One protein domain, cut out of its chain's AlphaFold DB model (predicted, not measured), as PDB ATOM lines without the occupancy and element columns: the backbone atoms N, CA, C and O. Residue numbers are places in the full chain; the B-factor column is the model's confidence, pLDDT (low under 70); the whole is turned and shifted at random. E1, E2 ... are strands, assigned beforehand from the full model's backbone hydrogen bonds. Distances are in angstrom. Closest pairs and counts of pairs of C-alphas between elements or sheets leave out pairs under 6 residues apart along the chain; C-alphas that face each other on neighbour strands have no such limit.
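This is residues 38 to 130 of the 133 residues of the protein "FGE-sulfatase domain-containing protein" of Candidatus Parcubacteria bacterium (UniProt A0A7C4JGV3). Little regular structure is present: one strongly twisted sheet of seven strands winds through loops, E4 and E6 in its middle, E3 and E7 at its edges. The mixed sheet runs E3 E2 E4 E6 E5 E1 E7. The printed part has 93 residues, no named helix and strands E1 to E7 in chain order, 35 residues, class all strand; it is compact, radius of gyration of the C-alphas 12.2 A, spanning 33 by 31 by 22 A.

Find C-alpha 38 at (17.033, 14.808, 40.963); there E1, residues 38 to 45, begins, 18.8 A long, and bends by 80 degrees at residue 41. Then find E2 at 58 to 63, E3 at 70 to 74, E4 at 86 to 89, E5 at 94 to 99, 16.7 A long, E6 at 114 to 116, and E7 at 127 to 129, ending at (12.714, 13.625, 40.652).

Start at E4 and E6, parallel: N 116 and O 88, 2.8 A, are within hydrogen-bond range. So are N 115 and O 98, 2.8 A, in the antiparallel hairpin E5 and E6, and N 40 and O 97, 2.8 A, in antiparallel E5 and E1. E1 and E7 meet only at a point, C-alphas 38 and 129 facing each other at 4.5 A. On E4's other side, antiparallel E2 has N 87 and O 58 at 2.8 A; the antiparallel hairpin E2 and E3 has N 59 and O 74 at 2.7 A.

The farthest C-alphas, Asn 81 and Thr 121, are 33.8 A apart. Links E1 to E2, E3 to E4 and E5 to E6 are long. The printed part has no cut, and no printed residue is under 70 in pLDDT.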
ATOM      1  N   GLU A  38      18.407  14.319  41.090       97.06
ATOM      2  CA  GLU A  38      17.033  14.808  40.963       97.06
ATOM      3  C   GLU A  38      16.919  15.764  39.779       97.06
ATOM      4  O   GLU A  38      17.579  16.805  39.768       97.06
ATOM      5  N   TRP A  39      16.087  15.421  38.790       96.50
ATOM      6  CA  TRP A  39      15.758  16.315  37.683       96.50
ATOM      7  C   TRP A  39      15.144  17.623  38.193       96.50
ATOM      8  O   TRP A  39      14.222  17.619  39.011       96.50
ATOM      9  N   VAL A  40      15.614  18.737  37.640       95.19
ATOM     10  CA  VAL A  40      15.091  20.087  37.861       95.19
ATOM     11  C   VAL A  40      14.507  20.612  36.554       95.19
ATOM     12  O   VAL A  40      15.010  20.317  35.469       95.19
ATOM     13  N   GLY A  41      13.429  21.390  36.655       92.50
ATOM     14  CA  GLY A  41      12.809  22.029  35.497       92.50
ATOM     15  C   GLY A  41      13.781  22.939  34.741       92.50
ATOM     16  O   GLY A  41      14.597  23.637  35.341       92.50
ATOM     17  N   GLY A  42      13.661  22.949  33.413       91.31
ATOM     18  CA  GLY A  42      14.532  23.709  32.517       91.31
ATOM     19  C   GLY A  42      15.528  22.830  31.762       91.31
ATOM     20  O   GLY A  42      15.519  21.601  31.844       91.31
ATOM     21  N   SER A  43      16.368  23.461  30.949       94.44
ATOM     22  CA  SER A  43      17.413  22.787  30.177       94.44
ATOM     23  C   SER A  43      18.565  23.742  29.909       94.44
ATOM     24  O   SER A  43      18.391  24.961  29.891       94.44
ATOM     25  N   VAL A  44      19.739  23.166  29.686       97.00
ATOM     26  CA  VAL A  44      20.940  23.858  29.229       97.00
ATOM     27  C   VAL A  44      21.101  23.579  27.743       97.00
ATOM     28  O   VAL A  44      21.008  22.428  27.319       97.00
ATOM     29  N   ILE A  45      21.319  24.621  26.948       97.62
ATOM     30  CA  ILE A  45      21.445  24.531  25.490       97.62
ATOM     31  C   ILE A  45      22.826  25.049  25.113       97.62
ATOM     32  O   ILE A  45      23.159  26.185  25.435       97.62
ATOM     33  N   GLU A  46      23.642  24.213  24.469       97.75
ATOM     34  CA  GLU A  46      25.009  24.568  24.045       97.75
ATOM     35  C   GLU A  46      25.852  25.186  25.182       97.75
ATOM     36  O   GLU A  46      26.539  26.189  25.008       97.75
ATOM     37  N   GLY A  47      25.759  24.601  26.384       97.19
ATOM     38  CA  GLY A  47      26.488  25.073  27.569       97.19
ATOM     39  C   GLY A  47      25.929  26.348  28.214       97.19
ATOM     40  O   GLY A  47      26.559  26.887  29.124       97.19
ATOM     41  N   LYS A  48      24.754  26.824  27.784       97.50
ATOM     42  CA  LYS A  48      24.115  28.036  28.308       97.50
ATOM     43  C   LYS A  48      22.832  27.743  29.072       97.50
ATOM     44  O   LYS A  48      22.033  26.900  28.664       97.50
ATOM     45  N   TYR A  49      22.611  28.492  30.144       96.12
ATOM     46  CA  TYR A  49      21.341  28.553  30.863       96.12
ATOM     47  C   TYR A  49      20.839  29.994  30.834       96.12
ATOM     48  O   TYR A  49      21.550  30.887  31.281       96.12
ATOM     49  N   GLN A  50      19.640  30.225  30.286       93.12
ATOM     50  CA  GLN A  50      19.064  31.573  30.143       93.12
ATOM     51  C   GLN A  50      20.046  32.572  29.483       93.12
ATOM     52  O   GLN A  50      20.315  33.639  30.021       93.12
ATOM     53  N   GLU A  51      20.629  32.196  28.338       92.19
ATOM     54  CA  GLU A  51      21.654  32.962  27.593       92.19
ATOM     55  C   GLU A  51      23.010  33.171  28.292       92.19
ATOM     56  O   GLU A  51      23.963  33.625  27.656       92.19
ATOM     57  N   ARG A  52      23.156  32.780  29.560       93.31
ATOM     58  CA  ARG A  52      24.425  32.856  30.287       93.31
ATOM     59  C   ARG A  52      25.274  31.616  30.050       93.31
ATOM     60  O   ARG A  52      24.807  30.491  30.231       93.31
ATOM     61  N   GLU A  53      26.541  31.829  29.707       96.81
ATOM     62  CA  GLU A  53      27.538  30.760  29.660       96.81
ATOM     63  C   GLU A  53      27.824  30.239  31.064       96.81
ATOM     64  O   GLU A  53      28.125  30.996  31.990       96.81
ATOM     65  N   LEU A  54      27.706  28.925  31.216       97.88
ATOM     66  CA  LEU A  54      28.078  28.236  32.437       97.88
ATOM     67  C   LEU A  54      29.581  27.898  32.398       97.88
ATOM     68  O   LEU A  54      30.148  27.720  31.315       97.88
ATOM     69  N   PRO A  55      30.254  27.801  33.558       97.81
ATOM     70  CA  PRO A  55      31.678  27.496  33.611       97.81
ATOM     71  C   PRO A  55      31.964  26.073  33.115       97.81
ATOM     72  O   PRO A  55      31.070  25.244  32.958       97.81
ATOM     73  N   GLN A  56      33.241  25.754  32.903       97.75
ATOM     74  CA  GLN A  56      33.642  24.378  32.611       97.75
ATOM     75  C   GLN A  56      33.340  23.451  33.798       97.75
ATOM     76  O   GLN A  56      33.207  23.894  34.941       97.75
ATOM     77  N   GLN A  57      33.263  22.146  33.544       98.38
ATOM     78  CA  GLN A  57      33.131  21.166  34.621       98.38
ATOM     79  C   GLN A  57      34.304  21.244  35.614       98.38
ATOM     80  O   GLN A  57      35.444  21.511  35.226       98.38
ATOM     81  N   GLY A  58      34.034  20.993  36.891       98.56
ATOM     82  CA  GLY A  58      35.039  21.105  37.947       98.56
ATOM     83  C   GLY A  58      34.438  21.163  39.346       98.56
ATOM     84  O   GLY A  58      33.220  21.164  39.516       98.56
ATOM     85  N   PHE A  59      35.304  21.246  40.350       98.69
ATOM     86  CA  PHE A  59      34.924  21.569  41.719       98.69
ATOM     87  C   PHE A  59      34.356  22.980  41.789       98.69
ATOM     88  O   PHE A  59      34.875  23.893  41.152       98.69
ATOM     89  N   ILE A  60      33.298  23.160  42.565       98.62
ATOM     90  CA  ILE A  60      32.574  24.425  42.672       98.62
ATOM     91  C   ILE A  60      33.368  25.406  43.538       98.62
ATOM     92  O   ILE A  60      33.811  25.048  44.622       98.62
ATOM     93  N   TRP A  61      33.555  26.629  43.038       98.31
ATOM     94  CA  TRP A  61      34.263  27.734  43.713       98.31
ATOM     95  C   TRP A  61      33.392  28.992  43.865       98.31
ATOM     96  O   TRP A  61      33.791  29.973  44.488       98.31
ATOM     97  N   GLY A  62      32.201  28.981  43.274       98.00
ATOM     98  CA  GLY A  62      31.270  30.097  43.298       98.00
ATOM     99  C   GLY A  62      29.917  29.666  42.772       98.00
ATOM    100  O   GLY A  62      29.858  29.035  41.716       98.00
ATOM    101  N   ILE A  63      28.853  30.007  43.495       97.50
ATOM    102  CA  ILE A  63      27.459  29.758  43.113       97.50
ATOM    103  C   ILE A  63      26.774  31.090  42.868       97.50
ATOM    104  O   ILE A  63      26.974  32.055  43.597       97.50
ATOM    105  N   ASP A  64      25.998  31.136  41.801       95.38
ATOM    106  CA  ASP A  64      25.120  32.243  41.500       95.38
ATOM    107  C   ASP A  64      23.811  32.078  42.280       95.38
ATOM    108  O   ASP A  64      23.098  31.091  42.088       95.38
ATOM    109  N   ASP A  65      23.509  33.023  43.171       91.44
ATOM    110  CA  ASP A  65      22.378  32.910  44.099       91.44
ATOM    111  C   ASP A  65      21.007  32.971  43.407       91.44
ATOM    112  O   ASP A  65      20.023  32.464  43.947       91.44
ATOM    113  N   GLU A  66      20.921  33.557  42.210       91.88
ATOM    114  CA  GLU A  66      19.662  33.671  41.467       91.88
ATOM    115  C   GLU A  66      19.326  32.369  40.736       91.88
ATOM    116  O   GLU A  66      18.181  31.916  40.720       91.88
ATOM    117  N   THR A  67      20.334  31.752  40.120       92.31
ATOM    118  CA  THR A  67      20.155  30.566  39.270       92.31
ATOM    119  C   THR A  67      20.463  29.251  39.985       92.31
ATOM    120  O   THR A  67      20.053  28.181  39.528       92.31
ATOM    121  N   GLY A  68      21.218  29.301  41.083       92.81
ATOM    122  CA  GLY A  68      21.742  28.131  41.785       92.81
ATOM    123  C   GLY A  68      22.767  27.334  40.970       92.81
ATOM    124  O   GLY A  68      23.010  26.160  41.274       92.81
ATOM    125  N   PHE A  69      23.330  27.915  39.904       96.19
ATOM    126  CA  PHE A  69      24.403  27.314  39.112       96.19
ATOM    127  C   PHE A  69      25.772  27.868  39.496       96.19
ATOM    128  O   PHE A  69      25.875  29.010  39.941       96.19
ATOM    129  N   PRO A  70      26.853  27.099  39.294       97.31
ATOM    130  CA  PRO A  70      28.187  27.632  39.487       97.31
ATOM    131  C   PRO A  70      28.475  28.761  38.500       97.31
ATOM    132  O   PRO A  70      28.189  28.624  37.313       97.31
ATOM    133  N   PHE A  71      29.087  29.847  38.967       96.75
ATOM    134  CA  PHE A  71      29.710  30.845  38.087       96.75
ATOM    135  C   PHE A  71      31.227  30.650  37.984       96.75
ATOM    136  O   PHE A  71      31.854  31.183  37.071       96.75
ATOM    137  N   GLN A  72      31.817  29.873  38.899       98.06
ATOM    138  CA  GLN A  72      33.241  29.568  38.917       98.06
ATOM    139  C   GLN A  72      33.480  28.125  39.364       98.06
ATOM    140  O   GLN A  72      32.889  27.645  40.335       98.06
ATOM    141  N   THR A  73      34.385  27.446  38.662       98.62
ATOM    142  CA  THR A  73      34.833  26.089  38.976       98.62
ATOM    143  C   THR A  73      36.352  25.975  38.888       98.62
ATOM    144  O   THR A  73      37.028  26.812  38.286       98.62
ATOM    145  N   ASN A  74      36.896  24.917  39.483       98.50
ATOM    146  CA  ASN A  74      38.296  24.535  39.379       98.50
ATOM    147  C   ASN A  74      38.412  23.044  39.044       98.50
ATOM    148  O   ASN A  74      37.795  22.204  39.691       98.50
ATOM    149  N   SER A  75      39.214  22.682  38.047       97.12
ATOM    150  CA  SER A  75      39.310  21.294  37.580       97.12
ATOM    151  C   SER A  75      40.094  20.360  38.511       97.12
ATOM    152  O   SER A  75      39.987  19.145  38.362       97.12
ATOM    153  N   GLN A  76      40.875  20.897  39.452       96.69
ATOM    154  CA  GLN A  76      41.830  20.125  40.258       96.69
ATOM    155  C   GLN A  76      41.621  20.303  41.759       96.69
ATOM    156  O   GLN A  76      41.703  19.333  42.508       96.69
ATOM    157  N   ASN A  77      41.357  21.534  42.194       97.88
ATOM    158  CA  ASN A  77      41.350  21.886  43.605       97.88
ATOM    159  C   ASN A  77      39.915  21.930  44.142       97.88
ATOM    160  O   ASN A  77      39.157  22.821  43.742       97.88
ATOM    161  N   PRO A  78      39.530  21.012  45.042       97.81
ATOM    162  CA  PRO A  78      38.259  21.107  45.743       97.81
ATOM    163  C   PRO A  78      38.245  22.310  46.693       97.81
ATOM    164  O   PRO A  78      39.265  22.626  47.306       97.81
ATOM    165  N   ASP A  79      37.089  22.965  46.818       97.50
ATOM    166  CA  ASP A  79      36.875  24.050  47.780       97.50
ATOM    167  C   ASP A  79      35.965  23.576  48.932       97.50
ATOM    168  O   ASP A  79      34.770  23.320  48.717       97.50
ATOM    169  N   PRO A  80      36.490  23.483  50.169       96.31
ATOM    170  CA  PRO A  80      35.705  23.106  51.338       96.31
ATOM    171  C   PRO A  80      34.530  24.044  51.634       96.31
ATOM    172  O   PRO A  80      33.540  23.587  52.203       96.31
ATOM    173  N   ASN A  81      34.593  25.318  51.222       96.44
ATOM    174  CA  ASN A  81      33.487  26.266  51.407       96.44
ATOM    175  C   ASN A  81      32.245  25.871  50.595       96.44
ATOM    176  O   ASN A  81      31.121  26.163  50.998       96.44
ATOM    177  N   TYR A  82      32.443  25.138  49.497       96.88
ATOM    178  CA  TYR A  82      31.380  24.569  48.669       96.88
ATOM    179  C   TYR A  82      31.283  23.055  48.834       96.88
ATOM    180  O   TYR A  82      30.885  22.345  47.914       96.88
ATOM    181  N   ASN A  83      31.647  22.536  50.011       94.75
ATOM    182  CA  ASN A  83      31.581  21.114  50.340       94.75
ATOM    183  C   ASN A  83      32.391  20.211  49.392       94.75
ATOM    184  O   ASN A  83      32.122  19.014  49.323       94.75
ATOM    185  N   ASN A  84      33.394  20.722  48.676       96.69
ATOM    186  CA  ASN A  84      34.093  19.966  47.630       96.69
ATOM    187  C   ASN A  84      33.137  19.412  46.547       96.69
ATOM    188  O   ASN A  84      33.445  18.410  45.900       96.69
ATOM    189  N   ASP A  85      31.970  20.034  46.381       98.25
ATOM    190  CA  ASP A  85      30.956  19.610  45.425       98.25
ATOM    191  C   ASP A  85      31.441  19.823  43.993       98.25
ATOM    192  O   ASP A  85      32.261  20.704  43.707       98.25
ATOM    193  N   TYR A  86      30.919  19.012  43.076       98.56
ATOM    194  CA  TYR A  86      31.355  19.020  41.688       98.56
ATOM    195  C   TYR A  86      30.231  19.407  40.731       98.56
ATOM    196  O   TYR A  86      29.042  19.146  40.937       98.56
ATOM    197  N   PHE A  87      30.645  20.036  39.645       98.62
ATOM    198  CA  PHE A  87      29.809  20.439  38.539       98.62
ATOM    199  C   PHE A  87      30.178  19.629  37.303       98.62
ATOM    200  O   PHE A  87      31.278  19.774  36.773       98.62
ATOM    201  N   TRP A  88      29.269  18.771  36.843       98.31
ATOM    202  CA  TRP A  88      29.461  17.956  35.644       98.31
ATOM    203  C   TRP A  88      28.760  18.595  34.454       98.31
ATOM    204  O   TRP A  88      27.573  18.915  34.532       98.31
ATOM    205  N   MET A  89      29.460  18.728  33.327       96.88
ATOM    206  CA  MET A  89      28.911  19.374  32.138       96.88
ATOM    207  C   MET A  89      29.441  18.777  30.839       96.88
ATOM    208  O   MET A  89      30.641  18.573  30.676       96.88
ATOM    209  N   ILE A  90      28.534  18.636  29.868       97.50
ATOM    210  CA  ILE A  90      28.865  18.545  28.443       97.50
ATOM    211  C   ILE A  90      28.296  19.797  27.747       97.50
ATOM    212  O   ILE A  90      27.075  19.895  27.611       97.50
ATOM    213  N   PRO A  91      29.128  20.753  27.279       95.69
ATOM    214  CA  PRO A  91      28.668  22.035  26.728       95.69
ATOM    215  C   PRO A  91      28.226  21.901  25.259       95.69
ATOM    216  O   PRO A  91      28.678  22.643  24.395       95.69
ATOM    217  N   LYS A  92      27.418  20.882  24.952       96.81
ATOM    218  CA  LYS A  92      26.932  20.585  23.598       96.81
ATOM    219  C   LYS A  92      25.535  19.993  23.625       96.81
ATOM    220  O   LYS A  92      25.287  19.043  24.383       96.81
ATOM    221  N   GLY A  93      24.689  20.463  22.716       97.06
ATOM    222  CA  GLY A  93      23.306  20.032  22.581       97.06
ATOM    223  C   GLY A  93      22.426  20.504  23.735       97.06
ATOM    224  O   GLY A  93      22.801  21.374  24.523       97.06
ATOM    225  N   ILE A  94      21.247  19.893  23.828       97.81
ATOM    226  CA  ILE A  94      20.305  20.111  24.924       97.81
ATOM    227  C   ILE A  94      20.618  19.106  26.032       97.81
ATOM    228  O   ILE A  94      20.616  17.895  25.801       97.81
ATOM    229  N   ARG A  95      20.876  19.612  27.234       97.69
ATOM    230  CA  ARG A  95      21.116  18.834  28.451       97.69
ATOM    231  C   ARG A  95      20.055  19.180  29.468       97.69
ATOM    232  O   ARG A  95      19.717  20.351  29.642       97.69
ATOM    233  N   ALA A  96      19.535  18.174  30.145       96.75
ATOM    234  CA  ALA A  96      18.635  18.426  31.252       96.75
ATOM    235  C   ALA A  96      19.436  18.572  32.561       96.75
ATOM    236  O   ALA A  96      20.619  18.228  32.632       96.75
ATOM    237  N   ILE A  97      18.805  19.177  33.563       97.38
ATOM    238  CA  ILE A  97      19.475  19.639  34.780       97.38
ATOM    239  C   ILE A  97      19.180  18.664  35.907       97.38
ATOM    240  O   ILE A  97      18.012  18.417  36.192       97.38
ATOM    241  N   ALA A  98      20.211  18.166  36.588       97.44
ATOM    242  CA  ALA A  98      20.024  17.398  37.813       97.44
ATOM    243  C   ALA A  98      20.877  17.911  38.982       97.44
ATOM    244  O   ALA A  98      21.965  18.449  38.769       97.44
ATOM    245  N   LYS A  99      20.383  17.747  40.216       97.50
ATOM    246  CA  LYS A  99      21.015  18.241  41.459       97.50
ATOM    247  C   LYS A  99      21.191  17.131  42.510       97.50
ATOM    248  O   LYS A  99      20.544  16.090  42.424       97.50
ATOM    249  N   GLY A 100      22.081  17.357  43.481       96.12
ATOM    250  CA  GLY A 100      22.201  16.564  44.719       96.12
ATOM    251  C   GLY A 100      23.191  15.391  44.693       96.12
ATOM    252  O   GLY A 100      23.774  15.041  45.723       96.12
ATOM    253  N   GLY A 101      23.450  14.806  43.525       96.94
ATOM    254  CA  GLY A 101      24.261  13.593  43.393       96.94
ATOM    255  C   GLY A 101      23.447  12.308  43.526       96.94
ATOM    256  O   GLY A 101      22.319  12.316  43.991       96.94
ATOM    257  N   TYR A 102      24.039  11.181  43.145       96.44
ATOM    258  CA  TYR A 102      23.435   9.846  43.249       96.44
ATOM    259  C   TYR A 102      24.319   8.906  44.069       96.44
ATOM    260  O   TYR A 102      25.429   9.271  44.463       96.44
ATOM    261  N   PHE A 103      23.871   7.666  44.277       96.44
ATOM    262  CA  PHE A 103      24.586   6.641  45.047       96.44
ATOM    263  C   PHE A 103      25.990   6.259  44.537       96.44
ATOM    264  O   PHE A 103      26.618   5.396  45.139       96.44
ATOM    265  N   GLN A 104      26.522   6.863  43.467       96.00
ATOM    266  CA  GLN A 104      27.942   6.728  43.083       96.00
ATOM    267  C   GLN A 104      28.652   8.069  42.848       96.00
ATOM    268  O   GLN A 104      29.715   8.096  42.231       96.00
ATOM    269  N   SER A 105      28.084   9.185  43.307       96.06
ATOM    270  CA  SER A 105      28.730  10.499  43.206       96.06
ATOM    271  C   SER A 105      29.970  10.633  44.092       96.06
ATOM    272  O   SER A 105      30.782  11.528  43.871       96.06
ATOM    273  N   GLY A 106      30.130   9.774  45.098       95.19
ATOM    274  CA  GLY A 106      31.222   9.857  46.057       95.19
ATOM    275  C   GLY A 106      31.240  11.176  46.824       95.19
ATOM    276  O   GLY A 106      30.192  11.762  47.099       95.19
ATOM    277  N   SER A 107      32.434  11.674  47.148       93.19
ATOM    278  CA  SER A 107      32.615  12.971  47.823       93.19
ATOM    279  C   SER A 107      32.144  14.172  47.004       93.19
ATOM    280  O   SER A 107      32.003  15.257  47.556       93.19
ATOM    281  N   ASN A 108      31.922  13.980  45.704       96.38
ATOM    282  CA  ASN A 108      31.628  15.051  44.763       96.38
ATOM    283  C   ASN A 108      30.136  15.398  44.710       96.38
ATOM    284  O   ASN A 108      29.784  16.366  44.046       96.38
ATOM    285  N   GLY A 109      29.268  14.588  45.330       96.62
ATOM    286  CA  GLY A 109      27.835  14.861  45.454       96.62
ATOM    287  C   GLY A 109      27.502  15.646  46.723       96.62
ATOM    288  O   GLY A 109      28.096  15.443  47.789       96.62
ATOM    289  N   GLY A 110      26.514  16.527  46.630       95.81
ATOM    290  CA  GLY A 110      26.215  17.499  47.669       95.81
ATOM    291  C   GLY A 110      25.197  18.546  47.235       95.81
ATOM    292  O   GLY A 110      24.590  18.454  46.168       95.81
ATOM    293  N   ILE A 111      25.007  19.539  48.098       94.50
ATOM    294  CA  ILE A 111      23.970  20.569  47.975       94.50
ATOM    295  C   ILE A 111      24.151  21.484  46.753       94.50
ATOM    296  O   ILE A 111      23.165  21.929  46.174       94.50
ATOM    297  N   PHE A 112      25.391  21.742  46.341       96.75
ATOM    298  CA  PHE A 112      25.724  22.579  45.185       96.75
ATOM    299  C   PHE A 112      25.948  21.754  43.914       96.75
ATOM    300  O   PHE A 112      25.966  22.279  42.797       96.75
ATOM    301  N   SER A 113      26.099  20.443  44.079       97.88
ATOM    302  CA  SER A 113      26.416  19.522  42.997       97.88
ATOM    303  C   SER A 113      25.349  19.547  41.915       97.88
ATOM    304  O   SER A 113      24.158  19.379  42.192       97.88
ATOM    305  N   SER A 114      25.780  19.730  40.669       97.81
ATOM    306  CA  SER A 114      24.878  19.758  39.515       97.81
ATOM    307  C   SER A 114      25.441  18.941  38.363       97.81
ATOM    308  O   SER A 114      26.632  19.019  38.069       97.81
ATOM    309  N   SER A 115      24.574  18.191  37.693       97.62
ATOM    310  CA  SER A 115      24.910  17.384  36.527       97.62
ATOM    311  C   SER A 115      24.127  17.852  35.305       97.62
ATOM    312  O   SER A 115      22.900  17.927  35.338       97.62
ATOM    313  N   LEU A 116      24.864  18.161  34.238       97.44
ATOM    314  CA  LEU A 116      24.383  18.626  32.935       97.44
ATOM    315  C   LEU A 116      24.933  17.741  31.808       97.44
ATOM    316  O   LEU A 116      25.351  18.222  30.753       97.44
ATOM    317  N   ILE A 117      25.036  16.440  32.067       96.56
ATOM    318  CA  ILE A 117      25.585  15.469  31.110       96.56
ATOM    319  C   ILE A 117      24.477  14.711  30.377       96.56
ATOM    320  O   ILE A 117      24.638  14.371  29.204       96.56
ATOM    321  N   SER A 118      23.343  14.504  31.045       95.69
ATOM    322  CA  SER A 118      22.266  13.664  30.539       95.69
ATOM    323  C   SER A 118      21.433  14.374  29.477       95.69
ATOM    324  O   SER A 118      21.153  15.577  29.569       95.69
ATOM    325  N   LEU A 119      21.005  13.615  28.471       96.00
ATOM    326  CA  LEU A 119      19.984  14.079  27.534       96.00
ATOM    327  C   LEU A 119      18.608  14.115  28.228       96.00
ATOM    328  O   LEU A 119      18.351  13.281  29.096       96.00
ATOM    329  N   PRO A 120      17.679  15.002  27.822       94.06
ATOM    330  CA  PRO A 120      16.325  15.042  28.388       94.06
ATOM    331  C   PRO A 120      15.513  13.745  28.220       94.06
ATOM    332  O   PRO A 120      14.500  13.559  28.883       94.06
ATOM    333  N   THR A 121      15.932  12.862  27.310       93.25
ATOM    334  CA  THR A 121      15.287  11.574  27.018       93.25
ATOM    335  C   THR A 121      15.904  10.395  27.771       93.25
ATOM    336  O   THR A 121      15.402   9.276  27.665       93.25
ATOM    337  N   GLU A 122      17.006  10.606  28.490       90.88
ATOM    338  CA  GLU A 122      17.706   9.538  29.197       90.88
ATOM    339  C   GLU A 122      17.036   9.208  30.531       90.88
ATOM    340  O   GLU A 122      16.558  10.075  31.262       90.88
ATOM    341  N   PHE A 123      17.052   7.923  30.875       90.56
ATOM    342  CA  PHE A 123      16.592   7.411  32.157       90.56
ATOM    343  C   PHE A 123      17.588   6.376  32.678       90.56
ATOM    344  O   PHE A 123      18.226   5.651  31.914       90.56
ATOM    345  N   SER A 124      17.742   6.313  33.997       93.31
ATOM    346  CA  SER A 124      18.575   5.314  34.661       93.31
ATOM    347  C   SER A 124      18.139   5.150  36.112       93.31
ATOM    348  O   SER A 124      17.442   6.006  36.652       93.31
ATOM    349  N   ASN A 125      18.627   4.105  36.779       92.88
ATOM    350  CA  ASN A 125      18.393   3.912  38.214       92.88
ATOM    351  C   ASN A 125      19.058   4.991  39.090       92.88
ATOM    352  O   ASN A 125      18.737   5.094  40.268       92.88
ATOM    353  N   GLY A 126      19.999   5.769  38.545       94.56
ATOM    354  CA  GLY A 126      20.692   6.843  39.258       94.56
ATOM    355  C   GLY A 126      20.014   8.207  39.145       94.56
ATOM    356  O   GLY A 126      20.579   9.185  39.629       94.56
ATOM    357  N   VAL A 127      18.856   8.293  38.485       95.31
ATOM    358  CA  VAL A 127      18.149   9.549  38.217       95.31
ATOM    359  C   VAL A 127      16.680   9.419  38.624       95.31
ATOM    360  O   VAL A 127      16.031   8.420  38.329       95.31
ATOM    361  N   GLY A 128      16.153  10.442  39.287       95.44
ATOM    362  CA  GLY A 128      14.766  10.536  39.730       95.44
ATOM    363  C   GLY A 128      14.281  11.982  39.730       95.44
ATOM    364  O   GLY A 128      14.801  12.828  39.004       95.44
ATOM    365  N   PHE A 129      13.265  12.278  40.532       94.75
ATOM    366  CA  PHE A 129      12.714  13.625  40.652       94.75
ATOM    367  C   PHE A 129      12.137  13.855  42.045       94.75
ATOM    368  O   PHE A 129      11.787  12.914  42.760       94.75
ATOM    369  N   ARG A 130      11.966  15.132  42.379       94.81
ATOM    370  CA  ARG A 130      11.243  15.592  43.558       94.81
ATOM    371  C   ARG A 130      10.225  16.637  43.142       94.81
ATOM    372  O   ARG A 130      10.543  17.572  42.413       94.81
TER     373      ARG A 130